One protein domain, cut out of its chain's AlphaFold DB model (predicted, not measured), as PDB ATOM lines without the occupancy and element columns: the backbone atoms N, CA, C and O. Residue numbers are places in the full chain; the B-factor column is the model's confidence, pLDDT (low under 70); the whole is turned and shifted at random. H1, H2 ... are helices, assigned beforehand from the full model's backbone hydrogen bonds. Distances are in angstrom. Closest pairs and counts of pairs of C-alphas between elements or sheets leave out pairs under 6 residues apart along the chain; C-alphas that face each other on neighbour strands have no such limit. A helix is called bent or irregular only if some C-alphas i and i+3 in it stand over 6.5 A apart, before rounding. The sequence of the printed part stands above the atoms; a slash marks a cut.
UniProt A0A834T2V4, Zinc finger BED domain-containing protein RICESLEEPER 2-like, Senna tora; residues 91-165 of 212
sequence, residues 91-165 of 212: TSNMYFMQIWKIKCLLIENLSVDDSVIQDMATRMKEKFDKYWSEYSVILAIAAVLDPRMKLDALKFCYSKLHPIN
ATOM      1  N   THR A  91      -3.384  43.471  26.266       62.25
ATOM      2  CA  THR A  91      -3.998  43.446  27.604       62.25
ATOM      3  C   THR A  91      -3.002  42.881  28.624       62.25
ATOM      4  O   THR A  91      -2.611  41.717  28.604       62.25
ATOM      5  N   SER A  92      -2.578  43.717  29.569       65.00
ATOM      6  CA  SER A  92      -1.642  43.370  30.650       65.00
ATOM      7  C   SER A  92      -2.076  42.163  31.510       65.00
ATOM      8  O   SER A  92      -1.244  41.569  32.190       65.00
ATOM      9  N   ASN A  93      -3.353  41.764  31.449       67.94
ATOM     10  CA  ASN A  93      -3.919  40.574  32.099       67.94
ATOM     11  C   ASN A  93      -3.241  39.248  31.693       67.94
ATOM     12  O   ASN A  93      -3.093  38.360  32.529       67.94
ATOM     13  N   MET A  94      -2.782  39.104  30.445       71.56
ATOM     14  CA  MET A  94      -2.180  37.862  29.954       71.56
ATOM     15  C   MET A  94      -0.758  37.679  30.478       71.56
ATOM     16  O   MET A  94      -0.309  36.547  30.643       71.56
ATOM     17  N   TYR A  95      -0.058  38.769  30.804       78.06
ATOM     18  CA  TYR A  95       1.329  38.720  31.264       78.06
ATOM     19  C   TYR A  95       1.470  38.023  32.615       78.06
ATOM     20  O   TYR A  95       2.403  37.237  32.788       78.06
ATOM     21  N   PHE A  96       0.536  38.247  33.549       80.56
ATOM     22  CA  PHE A  96       0.607  37.661  34.893       80.56
ATOM     23  C   PHE A  96       0.732  36.136  34.835       80.56
ATOM     24  O   PHE A  96       1.659  35.566  35.409       80.56
ATOM     25  N   MET A  97      -0.158  35.475  34.086       81.19
ATOM     26  CA  MET A  97      -0.163  34.014  33.991       81.19
ATOM     27  C   MET A  97       1.118  33.466  33.361       81.19
ATOM     28  O   MET A  97       1.573  32.390  33.734       81.19
ATOM     29  N   GLN A  98       1.717  34.197  32.424       85.19
ATOM     30  CA  GLN A  98       2.938  33.764  31.749       85.19
ATOM     31  C   GLN A  98       4.178  33.955  32.630       85.19
ATOM     32  O   GLN A  98       5.021  33.066  32.710       85.19
ATOM     33  N   ILE A  99       4.256  35.063  33.368       86.00
ATOM     34  CA  ILE A  99       5.303  35.301  34.376       86.00
ATOM     35  C   ILE A  99       5.205  34.258  35.493       86.00
ATOM     36  O   ILE A  99       6.218  33.691  35.907       86.00
ATOM     37  N   TRP A 100       3.987  33.949  35.940       84.94
ATOM     38  CA  TRP A 100       3.741  32.885  36.907       84.94
ATOM     39  C   TRP A 100       4.222  31.521  36.388       84.94
ATOM     40  O   TRP A 100       4.946  30.825  37.099       84.94
ATOM     41  N   LYS A 101       3.910  31.171  35.131       86.50
ATOM     42  CA  LYS A 101       4.395  29.938  34.482       86.50
ATOM     43  C   LYS A 101       5.917  29.870  34.439       86.50
ATOM     44  O   LYS A 101       6.474  28.851  34.833       86.50
ATOM     45  N   ILE A 102       6.591  30.949  34.030       89.62
ATOM     46  CA  ILE A 102       8.061  31.039  34.052       89.62
ATOM     47  C   ILE A 102       8.588  30.724  35.456       89.62
ATOM     48  O   ILE A 102       9.495  29.906  35.605       89.62
ATOM     49  N   LYS A 103       7.998  31.328  36.494       89.12
ATOM     50  CA  LYS A 103       8.414  31.092  37.879       89.12
ATOM     51  C   LYS A 103       8.211  29.636  38.306       89.12
ATOM     52  O   LYS A 103       9.104  29.069  38.931       89.12
ATOM     53  N   CYS A 104       7.078  29.024  37.960       87.88
ATOM     54  CA  CYS A 104       6.828  27.608  38.235       87.88
ATOM     55  C   CYS A 104       7.849  26.705  37.544       87.88
ATOM     56  O   CYS A 104       8.441  25.867  38.215       87.88
ATOM     57  N   LEU A 105       8.114  26.919  36.253       91.00
ATOM     58  CA  LEU A 105       9.096  26.135  35.502       91.00
ATOM     59  C   LEU A 105      10.486  26.233  36.131       91.00
ATOM     60  O   LEU A 105      11.163  25.221  36.285       91.00
ATOM     61  N   LEU A 106      10.899  27.432  36.545       91.88
ATOM     62  CA  LEU A 106      12.179  27.622  37.223       91.88
ATOM     63  C   LEU A 106      12.245  26.845  38.540       91.88
ATOM     64  O   LEU A 106      13.232  26.160  38.764       91.88
ATOM     65  N   ILE A 107      11.203  26.915  39.377       89.88
ATOM     66  CA  ILE A 107      11.145  26.203  40.666       89.88
ATOM     67  C   ILE A 107      11.134  24.684  40.466       89.88
ATOM     68  O   ILE A 107      11.885  23.982  41.139       89.88
ATOM     69  N   GLU A 108      10.314  24.178  39.545       89.50
ATOM     70  CA  GLU A 108      10.197  22.744  39.252       89.50
ATOM     71  C   GLU A 108      11.542  22.164  38.776       89.50
ATOM     72  O   GLU A 108      11.914  21.060  39.171       89.50
ATOM     73  N   ASN A 109      12.325  22.942  38.022       90.50
ATOM     74  CA  ASN A 109      13.643  22.532  37.531       90.50
ATOM     75  C   ASN A 109      14.792  22.706  38.546       90.50
ATOM     76  O   ASN A 109      15.908  22.277  38.264       90.50
ATOM     77  N   LEU A 110      14.551  23.256  39.746       90.12
ATOM     78  CA  LEU A 110      15.565  23.279  40.815       90.12
ATOM     79  C   LEU A 110      15.776  21.909  41.472       90.12
ATOM     80  O   LEU A 110      16.794  21.695  42.124       90.12
ATOM     81  N   SER A 111      14.807  21.000  41.359       84.12
ATOM     82  CA  SER A 111      14.839  19.677  42.003       84.12
ATOM     83  C   SER A 111      15.038  18.528  41.012       84.12
ATOM     84  O   SER A 111      14.846  17.371  41.375       84.12
ATOM     85  N   VAL A 112      15.389  18.837  39.761       85.81
ATOM     86  CA  VAL A 112      15.652  17.838  38.717       85.81
ATOM     87  C   VAL A 112      17.049  17.242  38.903       85.81
ATOM     88  O   VAL A 112      18.002  17.966  39.183       85.81
ATOM     89  N   ASP A 113      17.169  15.928  38.703       84.75
ATOM     90  CA  ASP A 113      18.429  15.168  38.763       84.75
ATOM     91  C   ASP A 113      19.268  15.335  37.476       84.75
ATOM     92  O   ASP A 113      19.693  14.383  36.825       84.75
ATOM     93  N   ASP A 114      19.436  16.584  37.043       90.94
ATOM     94  CA  ASP A 114      20.324  16.978  35.954       90.94
ATOM     95  C   ASP A 114      21.022  18.271  36.380       90.94
ATOM     96  O   ASP A 114      20.420  19.347  36.407       90.94
ATOM     97  N   SER A 115      22.296  18.155  36.759       92.12
ATOM     98  CA  SER A 115      23.057  19.256  37.358       92.12
ATOM     99  C   SER A 115      23.196  20.466  36.434       92.12
ATOM    100  O   SER A 115      23.272  21.595  36.915       92.12
ATOM    101  N   VAL A 116      23.191  20.254  35.115       91.25
ATOM    102  CA  VAL A 116      23.281  21.338  34.130       91.25
ATOM    103  C   VAL A 116      21.970  22.112  34.096       91.25
ATOM    104  O   VAL A 116      21.979  23.338  34.194       91.25
ATOM    105  N   ILE A 117      20.838  21.411  34.003       93.69
ATOM    106  CA  ILE A 117      19.517  22.050  33.995       93.69
ATOM    107  C   ILE A 117      19.228  22.727  35.337       93.69
ATOM    108  O   ILE A 117      18.724  23.850  35.362       93.69
ATOM    109  N   GLN A 118      19.610  22.099  36.448       94.50
ATOM    110  CA  GLN A 118      19.473  22.671  37.783       94.50
ATOM    111  C   GLN A 118      20.277  23.972  37.937       94.50
ATOM    112  O   GLN A 118      19.755  24.968  38.447       94.50
ATOM    113  N   ASP A 119      21.531  24.001  37.478       94.00
ATOM    114  CA  ASP A 119      22.367  25.207  37.496       94.00
ATOM    115  C   ASP A 119      21.788  26.307  36.587       94.00
ATOM    116  O   ASP A 119      21.675  27.464  37.007       94.00
ATOM    117  N   MET A 120      21.313  25.952  35.386       93.81
ATOM    118  CA  MET A 120      20.610  26.888  34.499       93.81
ATOM    119  C   MET A 120      19.368  27.481  35.168       93.81
ATOM    120  O   MET A 120      19.204  28.704  35.183       93.81
ATOM    121  N   ALA A 121      18.514  26.641  35.756       93.81
ATOM    122  CA  ALA A 121      17.310  27.063  36.458       93.81
ATOM    123  C   ALA A 121      17.643  27.970  37.648       93.81
ATOM    124  O   ALA A 121      16.993  28.999  37.825       93.81
ATOM    125  N   THR A 122      18.696  27.656  38.404       94.00
ATOM    126  CA  THR A 122      19.165  28.472  39.533       94.00
ATOM    127  C   THR A 122      19.564  29.872  39.071       94.00
ATOM    128  O   THR A 122      18.996  30.862  39.536       94.00
ATOM    129  N   ARG A 123      20.454  29.978  38.077       92.31
ATOM    130  CA  ARG A 123      20.924  31.275  37.553       92.31
ATOM    131  C   ARG A 123      19.807  32.083  36.894       92.31
ATOM    132  O   ARG A 123      19.750  33.309  37.022       92.31
ATOM    133  N   MET A 124      18.914  31.418  36.161       92.12
ATOM    134  CA  MET A 124      17.760  32.077  35.546       92.12
ATOM    135  C   MET A 124      16.763  32.549  36.602       92.12
ATOM    136  O   MET A 124      16.225  33.646  36.461       92.12
ATOM    137  N   LYS A 125      16.565  31.787  37.682       91.19
ATOM    138  CA  LYS A 125      15.725  32.181  38.816       91.19
ATOM    139  C   LYS A 125      16.289  33.380  39.564       91.19
ATOM    140  O   LYS A 125      15.526  34.290  39.856       91.19
ATOM    141  N   GLU A 126      17.591  33.434  39.822       91.38
ATOM    142  CA  GLU A 126      18.223  34.605  40.448       91.38
ATOM    143  C   GLU A 126      17.973  35.882  39.639       91.38
ATOM    144  O   GLU A 126      17.568  36.912  40.184       91.38
ATOM    145  N   LYS A 127      18.154  35.811  38.313       88.62
ATOM    146  CA  LYS A 127      17.839  36.932  37.418       88.62
ATOM    147  C   LYS A 127      16.347  37.242  37.412       88.62
ATOM    148  O   LYS A 127      15.981  38.411  37.455       88.62
ATOM    149  N   PHE A 128      15.496  36.222  37.354       88.38
ATOM    150  CA  PHE A 128      14.051  36.395  37.373       88.38
ATOM    151  C   PHE A 128      13.605  37.111  38.651       88.38
ATOM    152  O   PHE A 128      12.955  38.146  38.564       88.38
ATOM    153  N   ASP A 129      14.020  36.633  39.822       86.94
ATOM    154  CA  ASP A 129      13.691  37.243  41.108       86.94
ATOM    155  C   ASP A 129      14.255  38.669  41.204       86.94
ATOM    156  O   ASP A 129      13.577  39.556  41.712       86.94
ATOM    157  N   LYS A 130      15.435  38.963  40.647       85.94
ATOM    158  CA  LYS A 130      15.957  40.342  40.609       85.94
ATOM    159  C   LYS A 130      15.015  41.328  39.901       85.94
ATOM    160  O   LYS A 130      14.909  42.465  40.345       85.94
ATOM    161  N   TYR A 131      14.363  40.919  38.813       79.94
ATOM    162  CA  TYR A 131      13.472  41.795  38.037       79.94
ATOM    163  C   TYR A 131      11.991  41.681  38.431       79.94
ATOM    164  O   TYR A 131      11.221  42.590  38.140       79.94
ATOM    165  N   TRP A 132      11.594  40.583  39.082       76.88
ATOM    166  CA  TRP A 132      10.192  40.228  39.341       76.88
ATOM    167  C   TRP A 132       9.880  39.903  40.816       76.88
ATOM    168  O   TRP A 132       8.786  39.422  41.114       76.88
ATOM    169  N   SER A 133      10.816  40.125  41.750       65.38
ATOM    170  CA  SER A 133      10.606  39.935  43.203       65.38
ATOM    171  C   SER A 133       9.572  40.898  43.769       65.38
ATOM    172  O   SER A 133       8.713  40.494  44.553       65.38
ATOM    173  N   GLU A 134       9.599  42.146  43.316       60.84
ATOM    174  CA  GLU A 134       8.477  43.060  43.448       60.84
ATOM    175  C   GLU A 134       7.455  42.653  42.387       60.84
ATOM    176  O   GLU A 134       7.515  43.093  41.239       60.84
ATOM    177  N   TYR A 135       6.548  41.736  42.740       60.72
ATOM    178  CA  TYR A 135       5.408  41.432  41.879       60.72
ATOM    179  C   TYR A 135       4.782  42.764  41.487       60.72
ATOM    180  O   TYR A 135       4.345  43.514  42.361       60.72
ATOM    181  N   SER A 136       4.767  43.070  40.190       68.00
ATOM    182  CA  SER A 136       4.145  44.293  39.709       68.00
ATOM    183  C   SER A 136       2.689  44.250  40.151       68.00
ATOM    184  O   SER A 136       1.881  43.504  39.596       68.00
ATOM    185  N   VAL A 137       2.357  45.016  41.192       73.69
ATOM    186  CA  VAL A 137       0.995  45.145  41.722       73.69
ATOM    187  C   VAL A 137       0.044  45.495  40.578       73.69
ATOM    188  O   VAL A 137      -1.084  45.025  40.539       73.69
ATOM    189  N   ILE A 138       0.551  46.221  39.579       78.00
ATOM    190  CA  ILE A 138      -0.136  46.553  38.333       78.00
ATOM    191  C   ILE A 138      -0.527  45.295  37.542       78.00
ATOM    192  O   ILE A 138      -1.658  45.216  37.077       78.00
ATOM    193  N   LEU A 139       0.348  44.292  37.411       78.38
ATOM    194  CA  LEU A 139       0.012  43.025  36.747       78.38
ATOM    195  C   LEU A 139      -0.997  42.196  37.541       78.38
ATOM    196  O   LEU A 139      -1.883  41.590  36.946       78.38
ATOM    197  N   ALA A 140      -0.889  42.183  38.872       76.38
ATOM    198  CA  ALA A 140      -1.868  41.511  39.723       76.38
ATOM    199  C   ALA A 140      -3.246  42.191  39.625       76.38
ATOM    200  O   ALA A 140      -4.244  41.511  39.416       76.38
ATOM    201  N   ILE A 141      -3.302  43.525  39.685       79.00
ATOM    202  CA  ILE A 141      -4.529  44.307  39.472       79.00
ATOM    203  C   ILE A 141      -5.088  44.044  38.070       79.00
ATOM    204  O   ILE A 141      -6.274  43.762  37.939       79.00
ATOM    205  N   ALA A 142      -4.253  44.070  37.027       82.12
ATOM    206  CA  ALA A 142      -4.684  43.789  35.659       82.12
ATOM    207  C   ALA A 142      -5.270  42.375  35.510       82.12
ATOM    208  O   ALA A 142      -6.235  42.195  34.773       82.12
ATOM    209  N   ALA A 143      -4.718  41.391  36.224       80.19
ATOM    210  CA  ALA A 143      -5.262  40.040  36.277       80.19
ATOM    211  C   ALA A 143      -6.599  39.975  37.037       80.19
ATOM    212  O   ALA A 143      -7.512  39.317  36.563       80.19
ATOM    213  N   VAL A 144      -6.759  40.677  38.168       80.69
ATOM    214  CA  VAL A 144      -8.050  40.760  38.895       80.69
ATOM    215  C   VAL A 144      -9.138  41.417  38.048       80.69
ATOM    216  O   VAL A 144     -10.301  41.027  38.119       80.69
ATOM    217  N   LEU A 145      -8.769  42.442  37.280       79.81
ATOM    218  CA  LEU A 145      -9.694  43.191  36.434       79.81
ATOM    219  C   LEU A 145     -10.061  42.450  35.142       79.81
ATOM    220  O   LEU A 145     -10.974  42.895  34.450       79.81
ATOM    221  N   ASP A 146      -9.391  41.342  34.804       77.69
ATOM    222  CA  ASP A 146      -9.806  40.493  33.689       77.69
ATOM    223  C   ASP A 146     -11.052  39.689  34.089       77.69
ATOM    224  O   ASP A 146     -10.956  38.815  34.950       77.69
ATOM    225  N   PRO A 147     -12.211  39.890  33.435       74.81
ATOM    226  CA  PRO A 147     -13.439  39.157  33.751       74.81
ATOM    227  C   PRO A 147     -13.307  37.633  33.606       74.81
ATOM    228  O   PRO A 147     -14.105  36.878  34.165       74.81
ATOM    229  N   ARG A 148     -12.317  37.168  32.835       73.19
ATOM    230  CA  ARG A 148     -12.010  35.747  32.621       73.19
ATOM    231  C   ARG A 148     -11.162  35.162  33.749       73.19
ATOM    232  O   ARG A 148     -11.124  33.943  33.903       73.19
ATOM    233  N   MET A 149     -10.480  35.998  34.532       71.81
ATOM    234  CA  MET A 149      -9.652  35.574  35.656       71.81
ATOM    235  C   MET A 149     -10.375  35.846  36.973       71.81
ATOM    236  O   MET A 149     -10.665  36.976  37.347       71.81
ATOM    237  N   LYS A 150     -10.654  34.780  37.721       75.19
ATOM    238  CA  LYS A 150     -11.261  34.897  39.050       75.19
ATOM    239  C   LYS A 150     -10.179  35.121  40.103       75.19
ATOM    240  O   LYS A 150      -9.071  34.603  39.975       75.19
ATOM    241  N   LEU A 151     -10.528  35.794  41.199       77.94
ATOM    242  CA  LEU A 151      -9.650  35.934  42.372       77.94
ATOM    243  C   LEU A 151      -9.118  34.583  42.874       77.94
ATOM    244  O   LEU A 151      -7.983  34.497  43.336       77.94
ATOM    245  N   ASP A 152      -9.901  33.515  42.738       76.56
ATOM    246  CA  ASP A 152      -9.480  32.171  43.140       76.56
ATOM    247  C   ASP A 152      -8.342  31.614  42.273       76.56
ATOM    248  O   ASP A 152      -7.489  30.890  42.785       76.56
ATOM    249  N   ALA A 153      -8.249  32.017  41.000       76.56
ATOM    250  CA  ALA A 153      -7.110  31.674  40.150       76.56
ATOM    251  C   ALA A 153      -5.818  32.325  40.669       76.56
ATOM    252  O   ALA A 153      -4.778  31.674  40.720       76.56
ATOM    253  N   LEU A 154      -5.886  33.576  41.138       78.12
ATOM    254  CA  LEU A 154      -4.738  34.242  41.759       78.12
ATOM    255  C   LEU A 154      -4.338  33.569  43.072       78.12
ATOM    256  O   LEU A 154      -3.156  33.301  43.275       78.12
ATOM    257  N   LYS A 155      -5.306  33.238  43.937       80.38
ATOM    258  CA  LYS A 155      -5.035  32.493  45.180       80.38
ATOM    259  C   LYS A 155      -4.325  31.170  44.889       80.38
ATOM    260  O   LYS A 155      -3.338  30.861  45.549       80.38
ATOM    261  N   PHE A 156      -4.784  30.431  43.878       82.38
ATOM    262  CA  PHE A 156      -4.134  29.202  43.422       82.38
ATOM    263  C   PHE A 156      -2.700  29.448  42.928       82.38
ATOM    264  O   PHE A 156      -1.772  28.731  43.302       82.38
ATOM    265  N   CYS A 157      -2.488  30.491  42.123       81.12
ATOM    266  CA  CYS A 157      -1.156  30.849  41.647       81.12
ATOM    267  C   CYS A 157      -0.188  31.135  42.808       81.12
ATOM    268  O   CYS A 157       0.941  30.636  42.805       81.12
ATOM    269  N   TYR A 158      -0.619  31.895  43.818       78.38
ATOM    270  CA  TYR A 158       0.209  32.198  44.989       78.38
ATOM    271  C   TYR A 158       0.427  30.982  45.897       78.38
ATOM    272  O   TYR A 158       1.549  30.793  46.372       78.38
ATOM    273  N   SER A 159      -0.581  30.128  46.095       79.94
ATOM    274  CA  SER A 159      -0.442  28.929  46.933       79.94
ATOM    275  C   SER A 159       0.560  27.928  46.351       79.94
ATOM    276  O   SER A 159       1.349  27.352  47.099       79.94
ATOM    277  N   LYS A 160       0.614  27.783  45.018       77.38
ATOM    278  CA  LYS A 160       1.605  26.926  44.343       77.38
ATOM    279  C   LYS A 160       3.043  27.451  44.496       77.38
ATOM    280  O   LYS A 160       3.983  26.663  44.507       77.38
ATOM    281  N   LEU A 161       3.225  28.768  44.616       72.50
ATOM    282  CA  LEU A 161       4.545  29.402  44.743       72.50
ATOM    283  C   LEU A 161       5.053  29.486  46.187       72.50
ATOM    284  O   LEU A 161       6.264  29.490  46.407       72.50
ATOM    285  N   HIS A 162       4.149  29.559  47.163       63.81
ATOM    286  CA  HIS A 162       4.469  29.600  48.587       63.81
ATOM    287  C   HIS A 162       3.671  28.528  49.334       63.81
ATOM    288  O   HIS A 162       2.658  28.856  49.953       63.81
ATOM    289  N   PRO A 163       4.147  27.268  49.369       53.09
ATOM    290  CA  PRO A 163       3.444  26.188  50.061       53.09
ATOM    291  C   PRO A 163       3.221  26.442  51.566       53.09
ATOM    292  O   PRO A 163       2.439  25.735  52.187       53.09
ATOM    293  N   ILE A 164       3.910  27.431  52.164       42.19
ATOM    294  CA  ILE A 164       3.953  27.651  53.620       42.19
ATOM    295  C   ILE A 164       3.455  29.047  54.062       42.19
ATOM    296  O   ILE A 164       3.154  29.225  55.234       42.19
ATOM    297  N   ASN A 165       3.277  30.036  53.174       36.56
ATOM    298  CA  ASN A 165       3.023  31.430  53.601       36.56
ATOM    299  C   ASN A 165       1.764  32.084  53.011       36.56
ATOM    300  O   ASN A 165       1.739  33.290  52.773       36.56
TER     301      ASN A 165
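AT A GLANCE: This is residues 91 to 165 of the 212 residues of the protein "Zinc finger BED domain-containing protein RICESLEEPER 2-like" of Senna tora (UniProt A0A834T2V4). Two long helices, H1 and H2, form a helical hairpin that spreads open away from its turn; at the open end the short H3 packs across the beginning of H1, and H4 folds back beside H1, away from H2. The 75 printed residues hold four named helices, H1 H2 H3 H4 along the chain, and no named strand: all helix. The whole is elongated, spanning 42 by 22 by 20 A, and only just compact, close to loose, with a radius of gyration of the C-alphas of 13.6 A.

IN THESE COORDINATES: Find C-alpha 93 at (-3.919, 40.574, 32.099); from there H1, residues 93 to 111, runs 29.8 A to C-alpha 111 at (14.839, 19.677, 42.003). H1 is neither bent nor irregular, but only just: C-alphas 108 and 111 are 6.2 A apart. Next come H2, residues 115 to 132, 24.7 A long, and H3, residues 137 to 144. H4, residues 151 to 161, ends at C-alpha 161, (4.545, 29.402, 44.743), after 15.8 A.

HOW THE PARTS SIT: H1, with residues 103 to 111 alone, touches H2; look at Leu 110 and Gln 118, their closest C-alphas, 5.0 A apart. This hairpin runs opposite ways at 36 degrees, only just a steep tilt. With residues 93 to 96 alone H1 touches H3, about perpendicular at 73 degrees; the closest C-alphas, of Asn 93 and Ala 143, are 4.4 A apart. H3 and H4 only just touch, with 3 pairs of C-alphas within 8 A, the closest being Val 144 and Leu 151 at 6.2 A. H4 is close to H1 but not clearly touching, the same way at a shallow tilt of 23 degrees; the closest C-alphas, of Trp 100 and Cys 157, are 7.1 A apart. H2 is apart from H3 and H4. The helix packing is mostly crossed: of the three touching pairs, 0 are at a shallow tilt. In H2, H3 and H4 every O i to N i+4 pair is within hydrogen-bond range; in H1, 12 of 15 are.

THE WHOLE: The C-alphas farthest apart are those of Ser 115 and Pro 147, 41.7 A. The printed part has no cut; the links H1 to H2 and H2 to H3 are tight, and H3 to H4 is short. Mean pLDDT of the printed part is 80.2; look for values under 70 at residues 91 to 93, 133 to 136 and 162 to 165.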